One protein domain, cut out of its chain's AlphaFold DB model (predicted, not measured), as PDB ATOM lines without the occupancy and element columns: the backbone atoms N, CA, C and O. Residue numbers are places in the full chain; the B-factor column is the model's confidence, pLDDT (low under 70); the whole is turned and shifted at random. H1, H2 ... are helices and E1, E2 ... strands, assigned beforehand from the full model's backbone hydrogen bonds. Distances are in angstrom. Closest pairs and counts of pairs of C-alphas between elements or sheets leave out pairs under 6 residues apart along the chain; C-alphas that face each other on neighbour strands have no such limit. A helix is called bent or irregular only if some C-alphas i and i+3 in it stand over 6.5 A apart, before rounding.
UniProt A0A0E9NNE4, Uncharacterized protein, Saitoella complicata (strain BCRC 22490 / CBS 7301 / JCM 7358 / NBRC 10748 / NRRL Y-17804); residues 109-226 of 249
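This is residues 109 to 226 of the 249 residues of an uncharacterized protein of Saitoella complicata (strain BCRC 22490 / CBS 7301 / JCM 7358 / NBRC 10748 / NRRL Y-17804) (UniProt A0A0E9NNE4). One very long helix, H1, sticks out as an arm, with residues 109 to 138 standing free, from a small body: a six-stranded sheet curled and folded back on itself. The far end of H1 grazes this sheet, and short H3 folds back from the sheet on a course opposite to H1. The printed part has 118 residues, with named elements in the order E1 H1 H2 E2 E3 E4 E5 E6 E7 H3, mixed helices and strands. The sheet runs E2 E3 E4 E7 E6 E5, all antiparallel. The whole is extended, with a radius of gyration of the C-alphas of 21.5 A and spans of 74 by 33 by 18 A.

E1, residues 109 to 112, pairs with no named strand and meets H1, residues 113 to 153, only through their link. H1 only grazes the sheet with its residues 143 to 153; its closest C-alphas to E6, residues 203 to 207, are those of Glu 146 and Val 203, 5.9 A apart. H2, residues 161 to 164, also only grazes the sheet. E2, residues 165 to 168, E3, residues 171 to 175, and E4, residues 181 to 184, form a meander, each strand the antiparallel neighbour of the one before; within hydrogen-bond range are N 166 and O 173, 2.8 A, and N 174 and O 183, 2.8 A. E5, residues 197 to 200, E6 and E7, residues 213 to 215, form another, with N 205 and O 198, 2.8 A, and N 206 and O 214, 2.8 A. E4 to E7 are a Greek key, this second meander with E4 the antiparallel neighbour of E7: N 182 and O 213 are 2.8 A apart. In this folded sheet, bent into two leaves, E2 E3 E4 face E6 E5, with E7 as the hinge. H3, residues 216 to 223, stands up from the sheet at 48 degrees. It is close to H1 but not clearly touching, C-alphas of Glu 143 and Gly 217 being closest at 7.1 A, at a shallow tilt of 28 degrees, opposite ways. In H1 and H3 every O i to N i+4 pair is within hydrogen-bond range; H2 is too short for one.

E1 begins at C-alpha 109, (54.613, 34.413, 3.443). H1 is 59.8 A long, ending at C-alpha 153, (38.540, 44.769, 62.223). E3 measures 13.1 A, E6 13.4 A and H3 10.7 A, ending at C-alpha 223, (28.744, 47.075, 36.804).

The C-alphas farthest apart, of Leu 110 and Asp 187, are 74.7 A apart. The printed part has no cut. E4 to E5 is a long link, residues 185 to 196. Residues 156 to 161 and 224 to 226 have pLDDT under 70.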
ATOM      1  N   GLN A 109      55.045  35.814   3.481       89.00
ATOM      2  CA  GLN A 109      54.613  34.413   3.443       89.00
ATOM      3  C   GLN A 109      53.219  34.295   2.829       89.00
ATOM      4  O   GLN A 109      52.337  35.092   3.147       89.00
ATOM      5  N   LEU A 110      53.002  33.284   1.993       91.56
ATOM      6  CA  LEU A 110      51.670  32.884   1.537       91.56
ATOM      7  C   LEU A 110      51.148  31.782   2.466       91.56
ATOM      8  O   LEU A 110      51.842  30.803   2.731       91.56
ATOM      9  N   ILE A 111      49.943  31.959   3.001       88.69
ATOM     10  CA  ILE A 111      49.308  31.036   3.951       88.69
ATOM     11  C   ILE A 111      47.923  30.691   3.421       88.69
ATOM     12  O   ILE A 111      47.216  31.571   2.956       88.69
ATOM     13  N   ASN A 112      47.496  29.437   3.516       93.25
ATOM     14  CA  ASN A 112      46.118  29.070   3.191       93.25
ATOM     15  C   ASN A 112      45.119  29.855   4.075       93.25
ATOM     16  O   ASN A 112      45.325  29.972   5.290       93.25
ATOM     17  N   ALA A 113      44.052  30.383   3.474       89.81
ATOM     18  CA  ALA A 113      43.023  31.175   4.138       89.81
ATOM     19  C   ALA A 113      42.441  30.482   5.374       89.81
ATOM     20  O   ALA A 113      42.409  31.077   6.450       89.81
ATOM     21  N   ASP A 114      42.122  29.191   5.279       91.50
ATOM     22  CA  ASP A 114      41.527  28.446   6.393       91.50
ATOM     23  C   ASP A 114      42.483  28.353   7.589       91.50
ATOM     24  O   ASP A 114      42.091  28.412   8.759       91.50
ATOM     25  N   VAL A 115      43.778  28.198   7.306       90.62
ATOM     26  CA  VAL A 115      44.825  28.121   8.333       90.62
ATOM     27  C   VAL A 115      45.048  29.489   8.969       90.62
ATOM     28  O   VAL A 115      45.292  29.575  10.178       90.62
ATOM     29  N   TYR A 116      44.972  30.556   8.179       91.62
ATOM     30  CA  TYR A 116      45.065  31.921   8.676       91.62
ATOM     31  C   TYR A 116      43.910  32.235   9.630       91.62
ATOM     32  O   TYR A 116      44.171  32.628  10.768       91.62
ATOM     33  N   ASP A 117      42.668  31.958   9.236       92.00
ATOM     34  CA  ASP A 117      41.485  32.243  10.053       92.00
ATOM     35  C   ASP A 117      41.496  31.456  11.368       92.00
ATOM     36  O   ASP A 117      41.264  32.018  12.444       92.00
ATOM     37  N   LYS A 118      41.884  30.174  11.335       92.69
ATOM     38  CA  LYS A 118      42.088  29.367  12.553       92.69
ATOM     39  C   LYS A 118      43.135  29.982  13.483       92.69
ATOM     40  O   LYS A 118      42.921  30.064  14.692       92.69
ATOM     41  N   LYS A 119      44.267  30.450  12.946       92.75
ATOM     42  CA  LYS A 119      45.331  31.079  13.749       92.75
ATOM     43  C   LYS A 119      44.906  32.436  14.303       92.75
ATOM     44  O   LYS A 119      45.202  32.735  15.460       92.75
ATOM     45  N   VAL A 120      44.216  33.252  13.510       91.94
ATOM     46  CA  VAL A 120      43.709  34.561  13.941       91.94
ATOM     47  C   VAL A 120      42.668  34.383  15.037       91.94
ATOM     48  O   VAL A 120      42.807  34.985  16.102       91.94
ATOM     49  N   THR A 121      41.689  33.501  14.844       94.12
ATOM     50  CA  THR A 121      40.668  33.210  15.860       94.12
ATOM     51  C   THR A 121      41.291  32.648  17.138       94.12
ATOM     52  O   THR A 121      41.031  33.183  18.218       94.12
ATOM     53  N   ALA A 122      42.188  31.659  17.051       96.12
ATOM     54  CA  ALA A 122      42.906  31.131  18.215       96.12
ATOM     55  C   ALA A 122      43.703  32.221  18.952       96.12
ATOM     56  O   ALA A 122      43.651  32.312  20.179       96.12
ATOM     57  N   ARG A 123      44.383  33.109  18.214       93.88
ATOM     58  CA  ARG A 123      45.111  34.242  18.797       93.88
ATOM     59  C   ARG A 123      44.173  35.220  19.504       93.88
ATOM     60  O   ARG A 123      44.481  35.642  20.615       93.88
ATOM     61  N   THR A 124      43.044  35.579  18.892       94.25
ATOM     62  CA  THR A 124      42.060  36.475  19.527       94.25
ATOM     63  C   THR A 124      41.487  35.872  20.808       94.25
ATOM     64  O   THR A 124      41.414  36.573  21.817       94.25
ATOM     65  N   LYS A 125      41.188  34.565  20.814       96.44
ATOM     66  CA  LYS A 125      40.726  33.838  22.004       96.44
ATOM     67  C   LYS A 125      41.778  33.837  23.111       96.44
ATOM     68  O   LYS A 125      41.476  34.256  24.220       96.44
ATOM     69  N   ALA A 126      43.028  33.494  22.798       95.19
ATOM     70  CA  ALA A 126      44.113  33.494  23.781       95.19
ATOM     71  C   ALA A 126      44.369  34.893  24.385       95.19
ATOM     72  O   ALA A 126      44.619  35.037  25.585       95.19
ATOM     73  N   ILE A 127      44.279  35.954  23.576       93.06
ATOM     74  CA  ILE A 127      44.398  37.337  24.069       93.06
ATOM     75  C   ILE A 127      43.252  37.668  25.033       93.06
ATOM     76  O   ILE A 127      43.484  38.246  26.097       93.06
ATOM     77  N   GLU A 128      42.026  37.282  24.697       94.19
ATOM     78  CA  GLU A 128      40.868  37.550  25.546       94.19
ATOM     79  C   GLU A 128      40.903  36.727  26.845       94.19
ATOM     80  O   GLU A 128      40.700  37.273  27.930       94.19
ATOM     81  N   GLU A 129      41.272  35.448  26.779       94.69
ATOM     82  CA  GLU A 129      41.448  34.582  27.952       94.69
ATOM     83  C   GLU A 129      42.512  35.126  28.911       94.69
ATOM     84  O   GLU A 129      42.291  35.204  30.124       94.69
ATOM     85  N   THR A 130      43.659  35.566  28.386       95.94
ATOM     86  CA  THR A 130      44.717  36.164  29.217       95.94
ATOM     87  C   THR A 130      44.266  37.476  29.862       95.94
ATOM     88  O   THR A 130      44.591  37.728  31.031       95.94
ATOM     89  N   ARG A 131      43.473  38.294  29.155       92.75
ATOM     90  CA  ARG A 131      42.855  39.513  29.702       92.75
ATOM     91  C   ARG A 131      41.909  39.178  30.857       92.75
ATOM     92  O   ARG A 131      42.077  39.722  31.954       92.75
ATOM     93  N   VAL A 132      40.981  38.246  30.640       92.88
ATOM     94  CA  VAL A 132      39.985  37.814  31.632       92.88
ATOM     95  C   VAL A 132      40.660  37.199  32.859       92.88
ATOM     96  O   VAL A 132      40.350  37.585  33.988       92.88
ATOM     97  N   ASN A 133      41.643  36.316  32.677       93.81
ATOM     98  CA  ASN A 133      42.358  35.690  33.792       93.81
ATOM     99  C   ASN A 133      43.129  36.728  34.633       93.81
ATOM    100  O   ASN A 133      43.087  36.722  35.866       93.81
ATOM    101  N   LYS A 134      43.788  37.694  33.979       94.19
ATOM    102  CA  LYS A 134      44.486  38.788  34.675       94.19
ATOM    103  C   LYS A 134      43.521  39.656  35.485       94.19
ATOM    104  O   LYS A 134      43.885  40.095  36.580       94.19
ATOM    105  N   GLU A 135      42.326  39.919  34.967       89.81
ATOM    106  CA  GLU A 135      41.271  40.651  35.674       89.81
ATOM    107  C   GLU A 135      40.717  39.852  36.855       89.81
ATOM    108  O   GLU A 135      40.658  40.394  37.962       89.81
ATOM    109  N   LYS A 136      40.428  38.560  36.663       91.12
ATOM    110  CA  LYS A 136      39.967  37.646  37.717       91.12
ATOM    111  C   LYS A 136      40.968  37.568  38.870       91.12
ATOM    112  O   LYS A 136      40.620  37.880  40.006       91.12
ATOM    113  N   ARG A 137      42.249  37.321  38.575       94.00
ATOM    114  CA  ARG A 137      43.320  37.271  39.588       94.00
ATOM    115  C   ARG A 137      43.462  38.585  40.362       94.00
ATOM    116  O   ARG A 137      43.748  38.593  41.560       94.00
ATOM    117  N   LYS A 138      43.294  39.730  39.687       91.50
ATOM    118  CA  LYS A 138      43.302  41.048  40.345       91.50
ATOM    119  C   LYS A 138      42.078  41.237  41.244       91.50
ATOM    120  O   LYS A 138      42.232  41.783  42.338       91.50
ATOM    121  N   ALA A 139      40.901  40.807  40.795       90.56
ATOM    122  CA  ALA A 139      39.660  40.882  41.558       90.56
ATOM    123  C   ALA A 139      39.728  40.012  42.823       90.56
ATOM    124  O   ALA A 139      39.512  40.534  43.913       90.56
ATOM    125  N   GLU A 140      40.154  38.755  42.704       91.75
ATOM    126  CA  GLU A 140      40.324  37.827  43.833       91.75
ATOM    127  C   GLU A 140      41.344  38.344  44.854       91.75
ATOM    128  O   GLU A 140      41.093  38.346  46.059       91.75
ATOM    129  N   LYS A 141      42.490  38.862  44.389       93.62
ATOM    130  CA  LYS A 141      43.502  39.451  45.282       93.62
ATOM    131  C   LYS A 141      42.945  40.647  46.054       93.62
ATOM    132  O   LYS A 141      43.286  40.834  47.222       93.62
ATOM    133  N   ARG A 142      42.126  41.476  45.405       90.88
ATOM    134  CA  ARG A 142      41.467  42.616  46.047       90.88
ATOM    135  C   ARG A 142      40.426  42.145  47.058       90.88
ATOM    136  O   ARG A 142      40.440  42.631  48.183       90.88
ATOM    137  N   GLU A 143      39.580  41.198  46.681       91.06
ATOM    138  CA  GLU A 143      38.558  40.630  47.558       91.06
ATOM    139  C   GLU A 143      39.173  39.989  48.802       91.06
ATOM    140  O   GLU A 143      38.751  40.295  49.913       91.06
ATOM    141  N   LYS A 144      40.226  39.181  48.643       92.00
ATOM    142  CA  LYS A 144      40.935  38.562  49.768       92.00
ATOM    143  C   LYS A 144      41.525  39.605  50.721       92.00
ATOM    144  O   LYS A 144      41.484  39.417  51.931       92.00
ATOM    145  N   ARG A 145      42.051  40.717  50.191       92.31
ATOM    146  CA  ARG A 145      42.579  41.832  51.000       92.31
ATOM    147  C   ARG A 145      41.480  42.559  51.768       92.31
ATOM    148  O   ARG A 145      41.636  42.760  52.963       92.31
ATOM    149  N   GLU A 146      40.393  42.930  51.093       92.31
ATOM    150  CA  GLU A 146      39.248  43.598  51.728       92.31
ATOM    151  C   GLU A 146      38.609  42.679  52.786       92.31
ATOM    152  O   GLU A 146      38.328  43.118  53.896       92.31
ATOM    153  N   ARG A 147      38.463  41.381  52.494       89.38
ATOM    154  CA  ARG A 147      37.966  40.396  53.463       89.38
ATOM    155  C   ARG A 147      38.886  40.285  54.675       89.38
ATOM    156  O   ARG A 147      38.410  40.394  55.792       89.38
ATOM    157  N   ALA A 148      40.196  40.149  54.472       90.75
ATOM    158  CA  ALA A 148      41.150  40.083  55.578       90.75
ATOM    159  C   ALA A 148      41.172  41.367  56.427       90.75
ATOM    160  O   ALA A 148      41.397  41.294  57.629       90.75
ATOM    161  N   GLN A 149      40.945  42.541  55.830       91.44
ATOM    162  CA  GLN A 149      40.809  43.796  56.578       91.44
ATOM    163  C   GLN A 149      39.563  43.800  57.466       91.44
ATOM    164  O   GLN A 149      39.650  44.199  58.624       91.44
ATOM    165  N   LEU A 150      38.434  43.303  56.953       90.38
ATOM    166  CA  LEU A 150      37.213  43.152  57.745       90.38
ATOM    167  C   LEU A 150      37.398  42.129  58.868       90.38
ATOM    168  O   LEU A 150      37.076  42.440  60.006       90.38
ATOM    169  N   GLU A 151      37.978  40.961  58.589       88.94
ATOM    170  CA  GLU A 151      38.266  39.954  59.625       88.94
ATOM    171  C   GLU A 151      39.168  40.520  60.732       88.94
ATOM    172  O   GLU A 151      38.907  40.316  61.913       88.94
ATOM    173  N   LYS A 152      40.195  41.303  60.374       89.06
ATOM    174  CA  LYS A 152      41.046  41.996  61.356       89.06
ATOM    175  C   LYS A 152      40.272  43.027  62.176       89.06
ATOM    176  O   LYS A 152      40.518  43.144  63.369       89.06
ATOM    177  N   PHE A 153      39.358  43.764  61.548       89.56
ATOM    178  CA  PHE A 153      38.540  44.769  62.223       89.56
ATOM    179  C   PHE A 153      37.539  44.145  63.206       89.56
ATOM    180  O   PHE A 153      37.345  44.678  64.291       89.56
ATOM    181  N   PHE A 154      36.945  43.003  62.853       86.38
ATOM    182  CA  PHE A 154      35.967  42.285  63.681       86.38
ATOM    183  C   PHE A 154      36.594  41.222  64.611       86.38
ATOM    184  O   PHE A 154      35.876  40.421  65.205       86.38
ATOM    185  N   GLY A 155      37.923  41.210  64.774       75.88
ATOM    186  CA  GLY A 155      38.590  40.415  65.813       75.88
ATOM    187  C   GLY A 155      38.894  38.954  65.462       75.88
ATOM    188  O   GLY A 155      38.851  38.100  66.343       75.88
ATOM    189  N   GLY A 156      39.214  38.642  64.202       64.69
ATOM    190  CA  GLY A 156      39.885  37.397  63.784       64.69
ATOM    191  C   GLY A 156      39.068  36.103  63.862       64.69
ATOM    192  O   GLY A 156      39.469  35.115  63.255       64.69
ATOM    193  N   ASN A 157      37.928  36.103  64.552       58.78
ATOM    194  CA  ASN A 157      36.961  35.014  64.530       58.78
ATOM    195  C   ASN A 157      35.562  35.555  64.844       58.78
ATOM    196  O   ASN A 157      35.052  35.498  65.967       58.78
ATOM    197  N   ALA A 158      34.949  36.158  63.831       60.81
ATOM    198  CA  ALA A 158      33.661  36.817  63.963       60.81
ATOM    199  C   ALA A 158      32.486  35.817  63.885       60.81
ATOM    200  O   ALA A 158      31.454  36.110  63.296       60.81
ATOM    201  N   GLU A 159      32.636  34.598  64.410       64.00
ATOM    202  CA  GLU A 159      31.618  33.539  64.317       64.00
ATOM    203  C   GLU A 159      30.289  33.952  64.962       64.00
ATOM    204  O   GLU A 159      29.218  33.677  64.422       64.00
ATOM    205  N   THR A 160      30.357  34.706  66.060       69.88
ATOM    206  CA  THR A 160      29.186  35.237  66.757       69.88
ATOM    207  C   THR A 160      28.620  36.461  66.039       69.88
ATOM    208  O   THR A 160      29.351  37.382  65.670       69.88
ATOM    209  N   ALA A 161      27.294  36.504  65.892       69.00
ATOM    210  CA  ALA A 161      26.582  37.593  65.227       69.00
ATOM    211  C   ALA A 161      26.891  38.978  65.821       69.00
ATOM    212  O   ALA A 161      27.016  39.932  65.059       69.00
ATOM    213  N   GLU A 162      27.079  39.059  67.140       74.75
ATOM    214  CA  GLU A 162      27.415  40.278  67.892       74.75
ATOM    215  C   GLU A 162      28.814  40.809  67.561       74.75
ATOM    216  O   GLU A 162      29.016  42.012  67.415       74.75
ATOM    217  N   LYS A 163      29.779  39.908  67.339       79.31
ATOM    218  CA  LYS A 163      31.155  40.276  66.969       79.31
ATOM    219  C   LYS A 163      31.240  40.888  65.572       79.31
ATOM    220  O   LYS A 163      32.231  41.532  65.262       79.31
ATOM    221  N   ARG A 164      30.220  40.697  64.726       87.19
ATOM    222  CA  ARG A 164      30.110  41.281  63.374       87.19
ATOM    223  C   ARG A 164      29.290  42.569  63.339       87.19
ATOM    224  O   ARG A 164      28.888  42.999  62.252       87.19
ATOM    225  N   GLU A 165      28.999  43.166  64.487       90.25
ATOM    226  CA  GLU A 165      28.200  44.383  64.560       90.25
ATOM    227  C   GLU A 165      29.076  45.633  64.488       90.25
ATOM    228  O   GLU A 165      30.142  45.724  65.091       90.25
ATOM    229  N   VAL A 166      28.632  46.612  63.707       91.38
ATOM    230  CA  VAL A 166      29.294  47.905  63.544       91.38
ATOM    231  C   VAL A 166      28.259  49.015  63.605       91.38
ATOM    232  O   VAL A 166      27.170  48.898  63.041       91.38
ATOM    233  N   MET A 167      28.610  50.113  64.266       90.75
ATOM    234  CA  MET A 167      27.796  51.322  64.259       90.75
ATOM    235  C   MET A 167      28.164  52.199  63.063       90.75
ATOM    236  O   MET A 167      29.313  52.604  62.899       90.75
ATOM    237  N   VAL A 168      27.181  52.510  62.220       89.88
ATOM    238  CA  VAL A 168      27.316  53.467  61.117       89.88
ATOM    239  C   VAL A 168      26.256  54.540  61.304       89.88
ATOM    240  O   VAL A 168      25.065  54.251  61.226       89.88
ATOM    241  N   ASN A 169      26.689  55.785  61.519       86.00
ATOM    242  CA  ASN A 169      25.795  56.933  61.712       86.00
ATOM    243  C   ASN A 169      24.788  56.735  62.867       86.00
ATOM    244  O   ASN A 169      23.604  57.004  62.702       86.00
ATOM    245  N   GLY A 170      25.253  56.188  63.997       86.06
ATOM    246  CA  GLY A 170      24.423  55.917  65.181       86.06
ATOM    247  C   GLY A 170      23.544  54.667  65.088       86.06
ATOM    248  O   GLY A 170      22.854  54.335  66.041       86.06
ATOM    249  N   PHE A 171      23.588  53.944  63.968       89.00
ATOM    250  CA  PHE A 171      22.770  52.759  63.740       89.00
ATOM    251  C   PHE A 171      23.602  51.490  63.680       89.00
ATOM    252  O   PHE A 171      24.693  51.475  63.106       89.00
ATOM    253  N   LYS A 172      23.061  50.402  64.224       91.19
ATOM    254  CA  LYS A 172      23.726  49.104  64.244       91.19
ATOM    255  C   LYS A 172      23.545  48.377  62.906       91.19
ATOM    256  O   LYS A 172      22.460  48.300  62.330       91.19
ATOM    257  N   TYR A 173      24.645  47.833  62.406       91.88
ATOM    258  CA  TYR A 173      24.695  47.017  61.202       91.88
ATOM    259  C   TYR A 173      25.441  45.722  61.478       91.88
ATOM    260  O   TYR A 173      26.443  45.734  62.179       91.88
ATOM    261  N   ARG A 174      25.009  44.624  60.861       92.31
ATOM    262  CA  ARG A 174      25.667  43.317  60.951       92.31
ATOM    263  C   ARG A 174      26.366  42.963  59.647       92.31
ATOM    264  O   ARG A 174      25.736  42.974  58.589       92.31
ATOM    265  N   LEU A 175      27.646  42.607  59.702       92.12
ATOM    266  CA  LEU A 175      28.366  42.062  58.552       92.12
ATOM    267  C   LEU A 175      27.922  40.618  58.274       92.12
ATOM    268  O   LEU A 175      27.867  39.783  59.174       92.12
ATOM    269  N   LEU A 176      27.615  40.322  57.012       90.25
ATOM    270  CA  LEU A 176      27.353  38.956  56.559       90.25
ATOM    271  C   LEU A 176      28.644  38.115  56.598       90.25
ATOM    272  O   LEU A 176      29.726  38.660  56.402       90.25
ATOM    273  N   LEU A 177      28.527  36.794  56.770       85.62
ATOM    274  CA  LEU A 177      29.652  35.837  56.794       85.62
ATOM    275  C   LEU A 177      30.633  36.008  55.617       85.62
ATOM    276  O   LEU A 177      31.846  35.917  55.786       85.62
ATOM    277  N   ASP A 178      30.119  36.337  54.431       84.00
ATOM    278  CA  ASP A 178      30.924  36.543  53.219       84.00
ATOM    279  C   ASP A 178      31.744  37.852  53.231       84.00
ATOM    280  O   ASP A 178      32.564  38.117  52.343       84.00
ATOM    281  N   GLY A 179      31.464  38.752  54.178       86.75
ATOM    282  CA  GLY A 179      32.037  40.096  54.251       86.75
ATOM    283  C   GLY A 179      31.606  41.028  53.109       86.75
ATOM    284  O   GLY A 179      32.218  42.075  52.882       86.75
ATOM    285  N   SER A 180      30.600  40.638  52.324       91.19
ATOM    286  CA  SER A 180      30.170  41.333  51.103       91.19
ATOM    287  C   SER A 180      29.114  42.416  51.358       91.19
ATOM    288  O   SER A 180      28.959  43.339  50.547       91.19
ATOM    289  N   LYS A 181      28.399  42.319  52.483       93.12
ATOM    290  CA  LYS A 181      27.215  43.121  52.790       93.12
ATOM    291  C   LYS A 181      27.112  43.405  54.288       93.12
ATOM    292  O   LYS A 181      27.325  42.502  55.091       93.12
ATOM    293  N   LEU A 182      26.730  44.631  54.638       93.56
ATOM    294  CA  LEU A 182      26.250  44.983  55.972       93.56
ATOM    295  C   LEU A 182      24.720  45.083  55.936       93.56
ATOM    296  O   LEU A 182      24.143  45.805  55.108       93.56
ATOM    297  N   LEU A 183      24.080  44.333  56.821       92.12
ATOM    298  CA  LEU A 183      22.642  44.284  57.039       92.12
ATOM    299  C   LEU A 183      22.256  45.305  58.102       92.12
ATOM    300  O   LEU A 183      22.889  45.374  59.150       92.12
ATOM    301  N   LYS A 184      21.230  46.097  57.812       88.94
ATOM    302  CA  LYS A 184      20.631  47.045  58.756       88.94
ATOM    303  C   LYS A 184      19.959  46.281  59.914       88.94
ATOM    304  O   LYS A 184      19.237  45.324  59.633       88.94
ATOM    305  N   SER A 185      20.191  46.679  61.171       84.81
ATOM    306  CA  SER A 185      19.403  46.173  62.309       84.81
ATOM    307  C   SER A 185      17.973  46.733  62.274       84.81
ATOM    308  O   SER A 185      17.701  47.724  61.591       84.81
ATOM    309  N   ALA A 186      17.042  46.089  62.985       78.69
ATOM    310  CA  ALA A 186      15.634  46.497  63.012       78.69
ATOM    311  C   ALA A 186      15.423  47.919  63.575       78.69
ATOM    312  O   ALA A 186      14.446  48.572  63.222       78.69
ATOM    313  N   ASP A 187      16.375  48.430  64.358       74.69
ATOM    314  CA  ASP A 187      16.269  49.701  65.095       74.69
ATOM    315  C   ASP A 187      16.385  50.952  64.218       74.69
ATOM    316  O   ASP A 187      16.205  52.073  64.685       74.69
ATOM    317  N   VAL A 188      16.733  50.799  62.939       74.31
ATOM    318  CA  VAL A 188      16.914  51.950  62.057       74.31
ATOM    319  C   VAL A 188      15.563  52.319  61.432       74.31
ATOM    320  O   VAL A 188      15.017  51.518  60.663       74.31
ATOM    321  N   PRO A 189      15.048  53.544  61.623       74.00
ATOM    322  CA  PRO A 189      13.782  53.949  61.025       74.00
ATOM    323  C   PRO A 189      13.849  53.968  59.485       74.00
ATOM    324  O   PRO A 189      14.928  54.158  58.895       74.00
ATOM    325  N   PRO A 190      12.726  53.748  58.780       70.88
ATOM    326  CA  PRO A 190      12.628  54.069  57.359       70.88
ATOM    327  C   PRO A 190      12.734  55.593  57.159       70.88
ATOM    328  O   PRO A 190      12.245  56.366  57.969       70.88
ATOM    329  N   GLY A 191      13.401  56.040  56.092       70.38
ATOM    330  CA  GLY A 191      13.490  57.470  55.746       70.38
ATOM    331  C   GLY A 191      14.679  58.243  56.330       70.38
ATOM    332  O   GLY A 191      14.936  59.359  55.889       70.38
ATOM    333  N   VAL A 192      15.471  57.655  57.234       76.88
ATOM    334  CA  VAL A 192      16.668  58.333  57.761       76.88
ATOM    335  C   VAL A 192      17.731  58.518  56.672       76.88
ATOM    336  O   VAL A 192      18.072  57.587  55.930       76.88
ATOM    337  N   ALA A 193      18.284  59.731  56.594       78.44
ATOM    338  CA  ALA A 193      19.335  60.116  55.658       78.44
ATOM    339  C   ALA A 193      20.679  59.451  56.013       78.44
ATOM    340  O   ALA A 193      21.568  60.040  56.616       78.44
ATOM    341  N   LEU A 194      20.832  58.188  55.618       83.00
ATOM    342  CA  LEU A 194      22.069  57.427  55.787       83.00
ATOM    343  C   LEU A 194      23.096  57.766  54.691       83.00
ATOM    344  O   LEU A 194      22.725  57.885  53.506       83.00
ATOM    345  N   PRO A 195      24.400  57.825  55.024       90.12
ATOM    346  CA  PRO A 195      25.438  58.221  54.082       90.12
ATOM    347  C   PRO A 195      25.501  57.262  52.891       90.12
ATOM    348  O   PRO A 195      25.419  56.039  53.029       90.12
ATOM    349  N   LYS A 196      25.656  57.800  51.675       92.06
ATOM    350  CA  LYS A 196      25.674  56.973  50.455       92.06
ATOM    351  C   LYS A 196      26.878  56.031  50.403       92.06
ATOM    352  O   LYS A 196      26.779  54.949  49.820       92.06
ATOM    353  N   LYS A 197      27.999  56.449  50.985       93.88
ATOM    354  CA  LYS A 197      29.243  55.691  51.103       93.88
ATOM    355  C   LYS A 197      29.691  55.726  52.561       93.88
ATOM    356  O   LYS A 197      29.567  56.766  53.191       93.88
ATOM    357  N   THR A 198      30.211  54.616  53.062       94.38
ATOM    358  CA  THR A 198      30.810  54.528  54.401       94.38
ATOM    359  C   THR A 198      32.060  53.652  54.351       94.38
ATOM    360  O   THR A 198      32.200  52.845  53.427       94.38
ATOM    361  N   ILE A 199      32.978  53.821  55.299       94.50
ATOM    362  CA  ILE A 199      34.206  53.026  55.410       94.50
ATOM    363  C   ILE A 199      34.158  52.283  56.742       94.50
ATOM    364  O   ILE A 199      34.033  52.907  57.788       94.50
ATOM    365  N   VAL A 200      34.265  50.957  56.693       92.38
ATOM    366  CA  VAL A 200      34.286  50.081  57.875       92.38
ATOM    367  C   VAL A 200      35.521  49.197  57.774       92.38
ATOM    368  O   VAL A 200      35.711  48.533  56.754       92.38
ATOM    369  N   GLY A 201      36.396  49.231  58.782       88.69
ATOM    370  CA  GLY A 201      37.644  48.455  58.777       88.69
ATOM    371  C   GLY A 201      38.552  48.726  57.571       88.69
ATOM    372  O   GLY A 201      39.202  47.815  57.076       88.69
ATOM    373  N   GLY A 202      38.547  49.951  57.032       91.00
ATOM    374  CA  GLY A 202      39.301  50.315  55.821       91.00
ATOM    375  C   GLY A 202      38.656  49.883  54.495       91.00
ATOM    376  O   GLY A 202      39.155  50.240  53.425       91.00
ATOM    377  N   VAL A 203      37.516  49.186  54.533       94.00
ATOM    378  CA  VAL A 203      36.778  48.745  53.344       94.00
ATOM    379  C   VAL A 203      35.605  49.678  53.064       94.00
ATOM    380  O   VAL A 203      34.808  50.002  53.942       94.00
ATOM    381  N   THR A 204      35.473  50.113  51.810       95.38
ATOM    382  CA  THR A 204      34.380  50.996  51.388       95.38
ATOM    383  C   THR A 204      33.101  50.213  51.107       95.38
ATOM    384  O   THR A 204      33.094  49.271  50.309       95.38
ATOM    385  N   PHE A 205      31.990  50.689  51.658       95.88
ATOM    386  CA  PHE A 205      30.648  50.197  51.389       95.88
ATOM    387  C   PHE A 205      29.752  51.279  50.774       95.88
ATOM    388  O   PHE A 205      29.915  52.471  51.037       95.88
ATOM    389  N   ILE A 206      28.781  50.866  49.956       94.75
ATOM    390  CA  ILE A 206      27.796  51.735  49.299       94.75
ATOM    391  C   ILE A 206      26.375  51.335  49.688       94.75
ATOM    392  O   ILE A 206      26.006  50.164  49.600       94.75
ATOM    393  N   ARG A 207      25.557  52.334  50.028       93.06
ATOM    394  CA  ARG A 207      24.149  52.173  50.403       93.06
ATOM    395  C   ARG A 207      23.262  51.770  49.215       93.06
ATOM    396  O   ARG A 207      23.265  52.437  48.168       93.06
ATOM    397  N   SER A 208      22.463  50.717  49.387       90.81
ATOM    398  CA  SER A 208      21.368  50.310  48.494       90.81
ATOM    399  C   SER A 208      20.111  51.162  48.711       90.81
ATOM    400  O   SER A 208      20.010  51.912  49.678       90.81
ATOM    401  N   LYS A 209      19.111  51.028  47.831       86.94
ATOM    402  CA  LYS A 209      17.793  51.656  48.043       86.94
ATOM    403  C   LYS A 209      17.118  51.156  49.330       86.94
ATOM    404  O   LYS A 209      16.515  51.948  50.033       86.94
ATOM    405  N   SER A 210      17.322  49.881  49.677       84.31
ATOM    406  CA  SER A 210      16.818  49.256  50.910       84.31
ATOM    407  C   SER A 210      17.546  49.668  52.196       84.31
ATOM    408  O   SER A 210      17.190  49.195  53.265       84.31
ATOM    409  N   GLY A 211      18.586  50.509  52.121       86.31
ATOM    410  CA  GLY A 211      19.332  50.954  53.306       86.31
ATOM    411  C   GLY A 211      20.405  49.980  53.809       86.31
ATOM    412  O   GLY A 211      21.082  50.288  54.784       86.31
ATOM    413  N   ASN A 212      20.612  48.853  53.122       92.00
ATOM    414  CA  ASN A 212      21.752  47.960  53.349       92.00
ATOM    415  C   ASN A 212      23.015  48.508  52.677       92.00
ATOM    416  O   ASN A 212      22.940  49.259  51.701       92.00
ATOM    417  N   TYR A 213      24.180  48.062  53.127       94.44
ATOM    418  CA  TYR A 213      25.460  48.478  52.561       94.44
ATOM    419  C   TYR A 213      26.139  47.317  51.840       94.44
ATOM    420  O   TYR A 213      26.231  46.213  52.362       94.44
ATOM    421  N   TRP A 214      26.633  47.570  50.631       94.81
ATOM    422  CA  TRP A 214      27.358  46.592  49.819       94.81
ATOM    423  C   TRP A 214      28.811  46.998  49.661       94.81
ATOM    424  O   TRP A 214      29.097  48.160  49.365       94.81
ATOM    425  N   ARG A 215      29.722  46.034  49.783       94.25
ATOM    426  CA  ARG A 215      31.150  46.255  49.551       94.25
ATOM    427  C   ARG A 215      31.376  46.801  48.141       94.25
ATOM    428  O   ARG A 215      30.862  46.262  47.155       94.25
ATOM    429  N   TYR A 216      32.159  47.870  48.026       92.56
ATOM    430  CA  TYR A 216      32.336  48.589  46.764       92.56
ATOM    431  C   TYR A 216      32.890  47.702  45.642       92.56
ATOM    432  O   TYR A 216      32.424  47.796  44.503       92.56
ATOM    433  N   GLY A 217      33.832  46.804  45.960       87.69
ATOM    434  CA  GLY A 217      34.389  45.843  45.004       87.69
ATOM    435  C   GLY A 217      33.319  44.962  44.348       87.69
ATOM    436  O   GLY A 217      33.325  44.804  43.128       87.69
ATOM    437  N   VAL A 218      32.342  44.489  45.130       87.62
ATOM    438  CA  VAL A 218      31.231  43.641  44.657       87.62
ATOM    439  C   VAL A 218      30.301  44.423  43.727       87.62
ATOM    440  O   VAL A 218      29.907  43.936  42.668       87.62
ATOM    441  N   VAL A 219      29.989  45.673  44.079       87.81
ATOM    442  CA  VAL A 219      29.151  46.548  43.241       87.81
ATOM    443  C   VAL A 219      29.851  46.884  41.921       87.81
ATOM    444  O   VAL A 219      29.212  46.892  40.868       87.81
ATOM    445  N   LYS A 220      31.162  47.149  41.957       84.75
ATOM    446  CA  LYS A 220      31.949  47.479  40.761       84.75
ATOM    447  C   LYS A 220      32.059  46.287  39.807       84.75
ATOM    448  O   LYS A 220      31.879  46.488  38.610       84.75
ATOM    449  N   ALA A 221      32.274  45.078  40.329       77.75
ATOM    450  CA  ALA A 221      32.332  43.852  39.530       77.75
ATOM    451  C   ALA A 221      31.015  43.565  38.783       77.75
ATOM    452  O   ALA A 221      31.032  43.166  37.622       77.75
ATOM    453  N   LYS A 222      29.858  43.842  39.400       75.12
ATOM    454  CA  LYS A 222      28.560  43.708  38.711       75.12
ATOM    455  C   LYS A 222      28.351  44.762  37.616       75.12
ATOM    456  O   LYS A 222      27.727  44.472  36.605       75.12
ATOM    457  N   ARG A 223      28.873  45.983  37.793       71.00
ATOM    458  CA  ARG A 223      28.744  47.075  36.804       71.00
ATOM    459  C   ARG A 223      29.669  46.940  35.595       71.00
ATOM    460  O   ARG A 223      29.405  47.581  34.586       71.00
ATOM    461  N   SER A 224      30.750  46.163  35.684       65.06
ATOM    462  CA  SER A 224      31.649  45.931  34.543       65.06
ATOM    463  C   SER A 224      31.045  45.054  33.447       65.06
ATOM    464  O   SER A 224      31.622  44.971  32.365       65.06
ATOM    465  N   LEU A 225      29.877  44.452  33.685       66.12
ATOM    466  CA  LEU A 225      29.053  43.898  32.619       66.12
ATOM    467  C   LEU A 225      28.521  45.070  31.788       66.12
ATOM    468  O   LEU A 225      27.541  45.723  32.154       66.12
ATOM    469  N   LYS A 226      29.227  45.390  30.697       66.50
ATOM    470  CA  LYS A 226      28.767  46.378  29.721       66.50
ATOM    471  C   LYS A 226      27.413  45.903  29.211       66.50
ATOM    472  O   LYS A 226      27.305  44.787  28.705       66.50
TER     473      LYS A 226